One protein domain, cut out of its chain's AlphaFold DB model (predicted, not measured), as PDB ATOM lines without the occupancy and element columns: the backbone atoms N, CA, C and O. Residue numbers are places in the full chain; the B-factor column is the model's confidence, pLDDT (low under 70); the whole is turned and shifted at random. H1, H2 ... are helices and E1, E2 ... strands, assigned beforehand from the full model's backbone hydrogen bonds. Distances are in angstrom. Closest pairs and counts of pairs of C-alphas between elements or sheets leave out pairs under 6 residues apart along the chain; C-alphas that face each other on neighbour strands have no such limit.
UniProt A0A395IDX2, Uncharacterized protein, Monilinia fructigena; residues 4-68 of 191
ATOM      1  N   GLN A   4      86.403   8.736 -38.032       76.50
ATOM      2  CA  GLN A   4      87.160   7.834 -37.169       76.50
ATOM      3  C   GLN A   4      88.400   8.484 -36.523       76.50
ATOM      4  O   GLN A   4      88.749   8.132 -35.392       76.50
ATOM      5  N   ASP A   5      89.051   9.429 -37.205       77.69
ATOM      6  CA  ASP A   5      90.183  10.187 -36.663       77.69
ATOM      7  C   ASP A   5      89.700  11.177 -35.595       77.69
ATOM      8  O   ASP A   5      90.302  11.263 -34.523       77.69
ATOM      9  N   ASP A   6      88.563  11.835 -35.826       77.19
ATOM     10  CA  ASP A   6      87.968  12.793 -34.886       77.19
ATOM     11  C   ASP A   6      87.516  12.112 -33.586       77.19
ATOM     12  O   ASP A   6      87.819  12.580 -32.482       77.19
ATOM     13  N   VAL A   7      86.874  10.941 -33.691       78.94
ATOM     14  CA  VAL A   7      86.501  10.124 -32.523       78.94
ATOM     15  C   VAL A   7      87.740   9.694 -31.734       78.94
ATOM     16  O   VAL A   7      87.734   9.718 -30.500       78.94
ATOM     17  N   LYS A   8      88.828   9.325 -32.420       75.31
ATOM     18  CA  LYS A   8      90.075   8.912 -31.766       75.31
ATOM     19  C   LYS A   8      90.753  10.078 -31.044       75.31
ATOM     20  O   LYS A   8      91.195   9.902 -29.909       75.31
ATOM     21  N   ILE A   9      90.793  11.260 -31.661       74.88
ATOM     22  CA  ILE A   9      91.333  12.483 -31.052       74.88
ATOM     23  C   ILE A   9      90.550  12.831 -29.781       74.88
ATOM     24  O   ILE A   9      91.153  13.094 -28.738       74.88
ATOM     25  N   MET A  10      89.216  12.763 -29.824       70.69
ATOM     26  CA  MET A  10      88.383  13.051 -28.655       70.69
ATOM     27  C   MET A  10      88.562  12.006 -27.543       70.69
ATOM     28  O   MET A  10      88.708  12.361 -26.372       70.69
ATOM     29  N   ALA A  11      88.652  10.720 -27.893       71.38
ATOM     30  CA  ALA A  11      88.918   9.653 -26.928       71.38
ATOM     31  C   ALA A  11      90.293   9.801 -26.246       71.38
ATOM     32  O   ALA A  11      90.433   9.526 -25.052       71.38
ATOM     33  N   GLU A  12      91.315  10.253 -26.979       67.62
ATOM     34  CA  GLU A  12      92.630  10.559 -26.411       67.62
ATOM     35  C   GLU A  12      92.602  11.817 -25.531       67.62
ATOM     36  O   GLU A  12      93.249  11.833 -24.480       67.62
ATOM     37  N   ALA A  13      91.818  12.837 -25.892       60.56
ATOM     38  CA  ALA A  13      91.622  14.036 -25.078       60.56
ATOM     39  C   ALA A  13      90.981  13.710 -23.719       60.56
ATOM     40  O   ALA A  13      91.451  14.204 -22.697       60.56
ATOM     41  N   CYS A  14      89.994  12.810 -23.687       63.75
ATOM     42  CA  CYS A  14      89.305  12.376 -22.466       63.75
ATOM     43  C   CYS A  14      90.100  11.368 -21.612       63.75
ATOM     44  O   CYS A  14      89.710  11.063 -20.483       63.75
ATOM     45  N   ARG A  15      91.215  10.820 -22.111       72.50
ATOM     46  CA  ARG A  15      91.971   9.778 -21.406       72.50
ATOM     47  C   ARG A  15      92.785  10.359 -20.249       72.50
ATOM     48  O   ARG A  15      93.796  11.027 -20.459       72.50
ATOM     49  N   ILE A  16      92.444   9.992 -19.017       77.88
ATOM     50  CA  ILE A  16      93.316  10.207 -17.854       77.88
ATOM     51  C   ILE A  16      94.433   9.156 -17.893       77.88
ATOM     52  O   ILE A  16      94.198   7.959 -17.731       77.88
ATOM     53  N   GLY A  17      95.663   9.595 -18.172       66.19
ATOM     54  CA  GLY A  17      96.832   8.715 -18.234       66.19
ATOM     55  C   GLY A  17      97.177   8.090 -16.877       66.19
ATOM     56  O   GLY A  17      96.825   8.623 -15.822       66.19
ATOM     57  N   ARG A  18      97.921   6.971 -16.892       62.19
ATOM     58  CA  ARG A  18      98.439   6.346 -15.660       62.19
ATOM     59  C   ARG A  18      99.147   7.400 -14.802       62.19
ATOM     60  O   ARG A  18     100.024   8.112 -15.285       62.19
ATOM     61  N   ASN A  19      98.762   7.469 -13.529       63.84
ATOM     62  CA  ASN A  19      99.313   8.356 -12.497       63.84
ATOM     63  C   ASN A  19      99.024   9.860 -12.647       63.84
ATOM     64  O   ASN A  19      99.663  10.647 -11.949       63.84
ATOM     65  N   CYS A  20      98.096  10.272 -13.520       64.88
ATOM     66  CA  CYS A  20      97.720  11.683 -13.697       64.88
ATOM     67  C   CYS A  20      98.921  12.619 -13.946       64.88
ATOM     68  O   CYS A  20      98.886  13.776 -13.548       64.88
ATOM     69  N   GLN A  21     100.011  12.114 -14.541       69.50
ATOM     70  CA  GLN A  21     101.271  12.860 -14.677       69.50
ATOM     71  C   GLN A  21     101.279  13.841 -15.850       69.50
ATOM     72  O   GLN A  21     102.048  14.792 -15.825       69.50
ATOM     73  N   ALA A  22     100.467  13.592 -16.878       75.50
ATOM     74  CA  ALA A  22     100.351  14.471 -18.044       75.50
ATOM     75  C   ALA A  22      99.077  15.321 -17.999       75.50
ATOM     76  O   ALA A  22      99.084  16.466 -18.427       75.50
ATOM     77  N   ARG A  23      97.985  14.761 -17.470       85.94
ATOM     78  CA  ARG A  23      96.711  15.451 -17.285       85.94
ATOM     79  C   ARG A  23      95.939  14.870 -16.121       85.94
ATOM     80  O   ARG A  23      96.068  13.677 -15.829       85.94
ATOM     81  N   PHE A  24      95.131  15.700 -15.481       89.12
ATOM     82  CA  PHE A  24      94.284  15.294 -14.367       89.12
ATOM     83  C   PHE A  24      92.909  15.946 -14.455       89.12
ATOM     84  O   PHE A  24      92.755  17.033 -15.003       89.12
ATOM     85  N   TRP A  25      91.904  15.279 -13.894       91.38
ATOM     86  CA  TRP A  25      90.582  15.865 -13.721       91.38
ATOM     87  C   TRP A  25      90.577  16.822 -12.531       91.38
ATOM     88  O   TRP A  25      90.873  16.414 -11.402       91.38
ATOM     89  N   CYS A  26      90.214  18.077 -12.781       92.56
ATOM     90  CA  CYS A  26      89.883  19.025 -11.730       92.56
ATOM     91  C   CYS A  26      88.358  19.095 -11.596       92.56
ATOM     92  O   CYS A  26      87.684  19.600 -12.494       92.56
ATOM     93  N   GLY A  27      87.815  18.613 -10.474       91.75
ATOM     94  CA  GLY A  27      86.369  18.609 -10.220       91.75
ATOM     95  C   GLY A  27      85.770  20.001 -10.032       91.75
ATOM     96  O   GLY A  27      84.573  20.177 -10.234       91.75
ATOM     97  N   PHE A  28      86.601  20.991  -9.708       94.12
ATOM     98  CA  PHE A  28      86.200  22.392  -9.626       94.12
ATOM     99  C   PHE A  28      86.098  23.045 -11.010       94.12
ATOM    100  O   PHE A  28      85.089  23.666 -11.335       94.12
ATOM    101  N   CYS A  29      87.107  22.837 -11.863       91.62
ATOM    102  CA  CYS A  29      87.080  23.300 -13.253       91.62
ATOM    103  C   CYS A  29      86.180  22.453 -14.167       91.62
ATOM    104  O   CYS A  29      85.943  22.853 -15.306       91.62
ATOM    105  N   LYS A  30      85.746  21.271 -13.708       89.69
ATOM    106  CA  LYS A  30      84.975  20.278 -14.473       89.69
ATOM    107  C   LYS A  30      85.603  19.955 -15.834       89.69
ATOM    108  O   LYS A  30      84.910  19.811 -16.838       89.69
ATOM    109  N   LYS A  31      86.934  19.890 -15.882       88.50
ATOM    110  CA  LYS A  31      87.691  19.573 -17.097       88.50
ATOM    111  C   LYS A  31      89.012  18.892 -16.773       88.50
ATOM    112  O   LYS A  31      89.498  18.923 -15.637       88.50
ATOM    113  N   LEU A  32      89.606  18.311 -17.809       89.19
ATOM    114  CA  LEU A  32      90.980  17.838 -17.766       89.19
ATOM    115  C   LEU A  32      91.937  19.026 -17.872       89.19
ATOM    116  O   LEU A  32      91.811  19.872 -18.754       89.19
ATOM    117  N   ILE A  33      92.878  19.082 -16.941       89.12
ATOM    118  CA  ILE A  33      93.950  20.067 -16.886       89.12
ATOM    119  C   ILE A  33      95.236  19.364 -17.299       89.12
ATOM    120  O   ILE A  33      95.609  18.358 -16.690       89.12
ATOM    121  N   ASP A  34      95.904  19.890 -18.323       87.94
ATOM    122  CA  ASP A  34      97.219  19.413 -18.738       87.94
ATOM    123  C   ASP A  34      98.300  19.963 -17.794       87.94
ATOM    124  O   ASP A  34      98.350  21.157 -17.486       87.94
ATOM    125  N   LEU A  35      99.170  19.069 -17.332       85.31
ATOM    126  CA  LEU A  35     100.324  19.390 -16.500       85.31
ATOM    127  C   LEU A  35     101.521  19.685 -17.400       85.31
ATOM    128  O   LEU A  35     101.765  18.988 -18.387       85.31
ATOM    129  N   LYS A  36     102.279  20.728 -17.059       84.44
ATOM    130  CA  LYS A  36     103.443  21.153 -17.850       84.44
ATOM    131  C   LYS A  36     104.691  20.390 -17.434       84.44
ATOM    132  O   LYS A  36     105.559  20.116 -18.265       84.44
ATOM    133  N   LYS A  37     104.792  20.056 -16.149       83.81
ATOM    134  CA  LYS A  37     105.935  19.335 -15.583       83.81
ATOM    135  C   LYS A  37     105.672  17.831 -15.511       83.81
ATOM    136  O   LYS A  37     104.551  17.363 -15.676       83.81
ATOM    137  N   LYS A  38     106.735  17.054 -15.284       81.69
ATOM    138  CA  LYS A  38     106.700  15.587 -15.150       81.69
ATOM    139  C   LYS A  38     107.178  15.168 -13.759       81.69
ATOM    140  O   LYS A  38     107.916  15.895 -13.103       81.69
ATOM    141  N   GLY A  39     106.790  13.973 -13.319       81.06
ATOM    142  CA  GLY A  39     107.246  13.415 -12.041       81.06
ATOM    143  C   GLY A  39     106.686  14.161 -10.826       81.06
ATOM    144  O   GLY A  39     105.499  14.474 -10.795       81.06
ATOM    145  N   HIS A  40     107.529  14.418  -9.822       82.69
ATOM    146  CA  HIS A  40     107.133  15.088  -8.575       82.69
ATOM    147  C   HIS A  40     106.617  16.513  -8.812       82.69
ATOM    148  O   HIS A  40     105.644  16.944  -8.201       82.69
ATOM    149  N   ASP A  41     107.210  17.217  -9.769       84.31
ATOM    150  CA  ASP A  41     106.802  18.575 -10.101       84.31
ATOM    151  C   ASP A  41     105.396  18.636 -10.713       84.31
ATOM    152  O   ASP A  41     104.662  19.593 -10.483       84.31
ATOM    153  N   ALA A  42     104.988  17.594 -11.445       85.56
ATOM    154  CA  ALA A  42     103.622  17.460 -11.952       85.56
ATOM    155  C   ALA A  42     102.610  17.329 -10.800       85.56
ATOM    156  O   ALA A  42     101.483  17.815 -10.878       85.56
ATOM    157  N   TRP A  43     103.010  16.673  -9.708       86.38
ATOM    158  CA  TRP A  43     102.170  16.554  -8.519       86.38
ATOM    159  C   TRP A  43     102.037  17.890  -7.801       86.38
ATOM    160  O   TRP A  43     100.923  18.250  -7.436       86.38
ATOM    161  N   ALA A  44     103.135  18.636  -7.653       90.31
ATOM    162  CA  ALA A  44     103.094  19.984  -7.095       90.31
ATOM    163  C   ALA A  44     102.143  20.888  -7.898       90.31
ATOM    164  O   ALA A  44     101.245  21.481  -7.317       90.31
ATOM    165  N   GLU A  45     102.239  20.888  -9.235       91.75
ATOM    166  CA  GLU A  45     101.326  21.655 -10.099       91.75
ATOM    167  C   GLU A  45      99.853  21.280  -9.902       91.75
ATOM    168  O   GLU A  45      98.980  22.150  -9.884       91.75
ATOM    169  N   ARG A  46      99.566  19.987  -9.722       91.50
ATOM    170  CA  ARG A  46      98.212  19.519  -9.423       91.50
ATOM    171  C   ARG A  46      97.712  20.069  -8.088       91.50
ATOM    172  O   ARG A  46      96.571  20.526  -8.024       91.50
ATOM    173  N   PHE A  47      98.519  19.981  -7.032       92.00
ATOM    174  CA  PHE A  47      98.125  20.477  -5.714       92.00
ATOM    175  C   PHE A  47      97.960  21.992  -5.724       92.00
ATOM    176  O   PHE A  47      96.926  22.455  -5.264       92.00
ATOM    177  N   ASP A  48      98.888  22.728  -6.334       93.25
ATOM    178  CA  ASP A  48      98.806  24.183  -6.478       93.25
ATOM    179  C   ASP A  48      97.504  24.599  -7.176       93.25
ATOM    180  O   ASP A  48      96.814  25.507  -6.721       93.25
ATOM    181  N   HIS A  49      97.127  23.905  -8.255       93.88
ATOM    182  CA  HIS A  49      95.886  24.196  -8.972       93.88
ATOM    183  C   HIS A  49      94.636  23.945  -8.116       93.88
ATOM    184  O   HIS A  49      93.712  24.755  -8.116       93.88
ATOM    185  N   ILE A  50      94.587  22.826  -7.388       93.56
ATOM    186  CA  ILE A  50      93.459  22.496  -6.504       93.56
ATOM    187  C   ILE A  50      93.388  23.487  -5.333       93.56
ATOM    188  O   ILE A  50      92.310  23.943  -4.961       93.56
ATOM    189  N   ASP A  51      94.536  23.838  -4.769       94.50
ATOM    190  CA  ASP A  51      94.679  24.761  -3.648       94.50
ATOM    191  C   ASP A  51      94.280  26.198  -4.023       94.50
ATOM    192  O   ASP A  51      93.651  26.907  -3.235       94.50
ATOM    193  N   ASP A  52      94.542  26.610  -5.265       95.00
ATOM    194  CA  ASP A  52      94.080  27.897  -5.786       95.00
ATOM    195  C   ASP A  52      92.544  28.006  -5.813       95.00
ATOM    196  O   ASP A  52      92.027  29.089  -5.538       95.00
ATOM    197  N   HIS A  53      91.808  26.906  -6.034       95.69
ATOM    198  CA  HIS A  53      90.347  26.888  -5.866       95.69
ATOM    199  C   HIS A  53      89.933  27.016  -4.399       95.69
ATOM    200  O   HIS A  53      89.001  27.748  -4.086       95.69
ATOM    201  N   PHE A  54      90.628  26.355  -3.472       93.88
ATOM    202  CA  PHE A  54      90.301  26.464  -2.045       93.88
ATOM    203  C   PHE A  54      90.569  27.858  -1.470       93.88
ATOM    204  O   PHE A  54      89.875  28.296  -0.547       93.88
ATOM    205  N   MET A  55      91.570  28.561  -1.998       94.44
ATOM    206  CA  MET A  55      91.935  29.902  -1.543       94.44
ATOM    207  C   MET A  55      91.382  31.037  -2.401       94.44
ATOM    208  O   MET A  55      91.466  32.187  -1.978       94.44
ATOM    209  N   GLY A  56      90.790  30.740  -3.560       91.88
ATOM    210  CA  GLY A  56      90.296  31.753  -4.491       91.88
ATOM    211  C   GLY A  56      91.418  32.632  -5.058       91.88
ATOM    212  O   GLY A  56      91.296  33.855  -5.103       91.88
ATOM    213  N   ARG A  57      92.560  32.026  -5.409       89.94
ATOM    214  CA  ARG A  57      93.719  32.732  -5.988       89.94
ATOM    215  C   ARG A  57      93.715  32.649  -7.510       89.94
ATOM    216  O   ARG A  57      93.046  31.806  -8.087       89.94
ATOM    217  N   ARG A  58      94.514  33.501  -8.167       79.69
ATOM    218  CA  ARG A  58      94.711  33.490  -9.633       79.69
ATOM    219  C   ARG A  58      93.390  33.537 -10.416       79.69
ATOM    220  O   ARG A  58      93.199  32.769 -11.351       79.69
ATOM    221  N   GLU A  59      92.487  34.424  -9.995       83.06
ATOM    222  CA  GLU A  59      91.169  34.647 -10.622       83.06
ATOM    223  C   GLU A  59      90.203  33.449 -10.531       83.06
ATOM    224  O   GLU A  59      89.116  33.475 -11.108       83.06
ATOM    225  N   LEU A  60      90.552  32.414  -9.760       85.94
ATOM    226  CA  LEU A  60      89.655  31.308  -9.445       85.94
ATOM    227  C   LEU A  60      88.733  31.717  -8.294       85.94
ATOM    228  O   LEU A  60      89.141  32.400  -7.355       85.94
ATOM    229  N   GLN A  61      87.472  31.296  -8.366       88.75
ATOM    230  CA  GLN A  61      86.540  31.478  -7.257       88.75
ATOM    231  C   GLN A  61      86.943  30.582  -6.088       88.75
ATOM    232  O   GLN A  61      87.456  29.481  -6.292       88.75
ATOM    233  N   LYS A  62      86.700  31.056  -4.863       94.12
ATOM    234  CA  LYS A  62      86.901  30.249  -3.662       94.12
ATOM    235  C   LYS A  62      85.813  29.177  -3.592       94.12
ATOM    236  O   LYS A  62      84.646  29.525  -3.446       94.12
ATOM    237  N   GLN A  63      86.202  27.909  -3.657       94.88
ATOM    238  CA  GLN A  63      85.285  26.768  -3.680       94.88
ATOM    239  C   GLN A  63      85.523  25.839  -2.489       94.88
ATOM    240  O   GLN A  63      86.656  25.624  -2.049       94.88
ATOM    241  N   GLY A  64      84.437  25.292  -1.944       93.69
ATOM    242  CA  GLY A  64      84.490  24.279  -0.890       93.69
ATOM    243  C   GLY A  64      84.561  22.857  -1.448       93.69
ATOM    244  O   GLY A  64      84.186  22.602  -2.587       93.69
ATOM    245  N   ILE A  65      84.954  21.883  -0.619       93.38
ATOM    246  CA  ILE A  65      85.014  20.462  -1.021       93.38
ATOM    247  C   ILE A  65      83.674  19.917  -1.553       93.38
ATOM    248  O   ILE A  65      83.659  19.005  -2.371       93.38
ATOM    249  N   GLN A  66      82.550  20.501  -1.130       93.25
ATOM    250  CA  GLN A  66      81.204  20.129  -1.580       93.25
ATOM    251  C   GLN A  66      80.953  20.443  -3.064       93.25
ATOM    252  O   GLN A  66      80.084  19.834  -3.679       93.25
ATOM    253  N   GLU A  67      81.713  21.370  -3.648       92.50
ATOM    254  CA  GLU A  67      81.598  21.759  -5.056       92.50
ATOM    255  C   GLU A  67      82.432  20.871  -5.988       92.50
ATOM    256  O   GLU A  67      82.381  21.026  -7.210       92.50
ATOM    257  N   TRP A  68      83.219  19.943  -5.434       93.25
ATOM    258  CA  TRP A  68      84.042  19.042  -6.225       93.25
ATOM    259  C   TRP A  68      83.177  18.020  -6.971       93.25
ATOM    260  O   TRP A  68      82.534  17.166  -6.360       93.25
TER     261      TRP A  68
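AT A GLANCE: This is residues 4 to 68 of the 191 residues of an uncharacterized protein of Monilinia fructigena (UniProt A0A395IDX2). A short strand hairpin, E1 and E2, with the longer helix H2 folded back over it makes a small body, and helix H1 sticks out from it as an arm with its residues 4 to 12. Beyond the end of H2, residues 56 to 68 turn back with no named element. The printed part has 65 residues, with two named helices and two named strands in the order H1, E1, E2, H2; the sheet is E1 - E2, antiparallel, and the class is mixed, helices and strands. The whole is elongated, spanning 42 by 25 by 19 A, and only just loose, close to compact, with a radius of gyration of the C-alphas of 13.4 A.

HOW THE PARTS SIT: Begin with H1, residues 4 to 13, where residues 4 to 12 stand free. Go on to E1, residues 23 to 26, and E2, residues 31 to 34: they form a hairpin, antiparallel, with 144 degrees between their directions. Look there for N 24 and O 33, 3.0 A apart, and N 33 and O 24, 2.8 A apart, both within hydrogen-bond range. H1 and E2 are only just apart, their closest C-alphas being 8.3 A from each other. Next comes H2, residues 40 to 55, which is apart from H1. The closest C-alphas of E1 and H2 are those of Cys 26 and Ile 50, 7.2 A apart. E2 and H2 are near each other, with 5 pairs of C-alphas within 10 A. In H1 every O i to N i+4 pair is within hydrogen-bond range; in H2 11 of 12 are.

IN THESE COORDINATES: Find C-alpha 4 at (87.160, 7.834, -37.169); from there H1 runs 14.3 A to C-alpha 13. E1 begins at C-alpha 23, at (96.711, 15.451, -17.285), and is 9.5 A long; E2, from C-alpha 31 to C-alpha 34, is 9.7 A long. H2 runs 22.4 A from C-alpha 40 to C-alpha 55, at (91.935, 29.902, -1.543).

THE WHOLE: The C-alphas farthest apart are those of Gln 4 and Met 55, 42.2 A. Leave out residues 4 to 12 and you find a body of 56 residues spanning 28 by 22 by 17 A. The printed part has no cut. The links from E1 to E2 and from E2 to H2 are tight, and the one from H1 to E1 is short. The C-alphas of residues 56 to 68 lie 12 to 17 A from the mean of the C-alphas. In the B-factor column the mean pLDDT of the printed part is 84.3; look for values under 70 at residues 12 to 14 and 17 to 21 of the model.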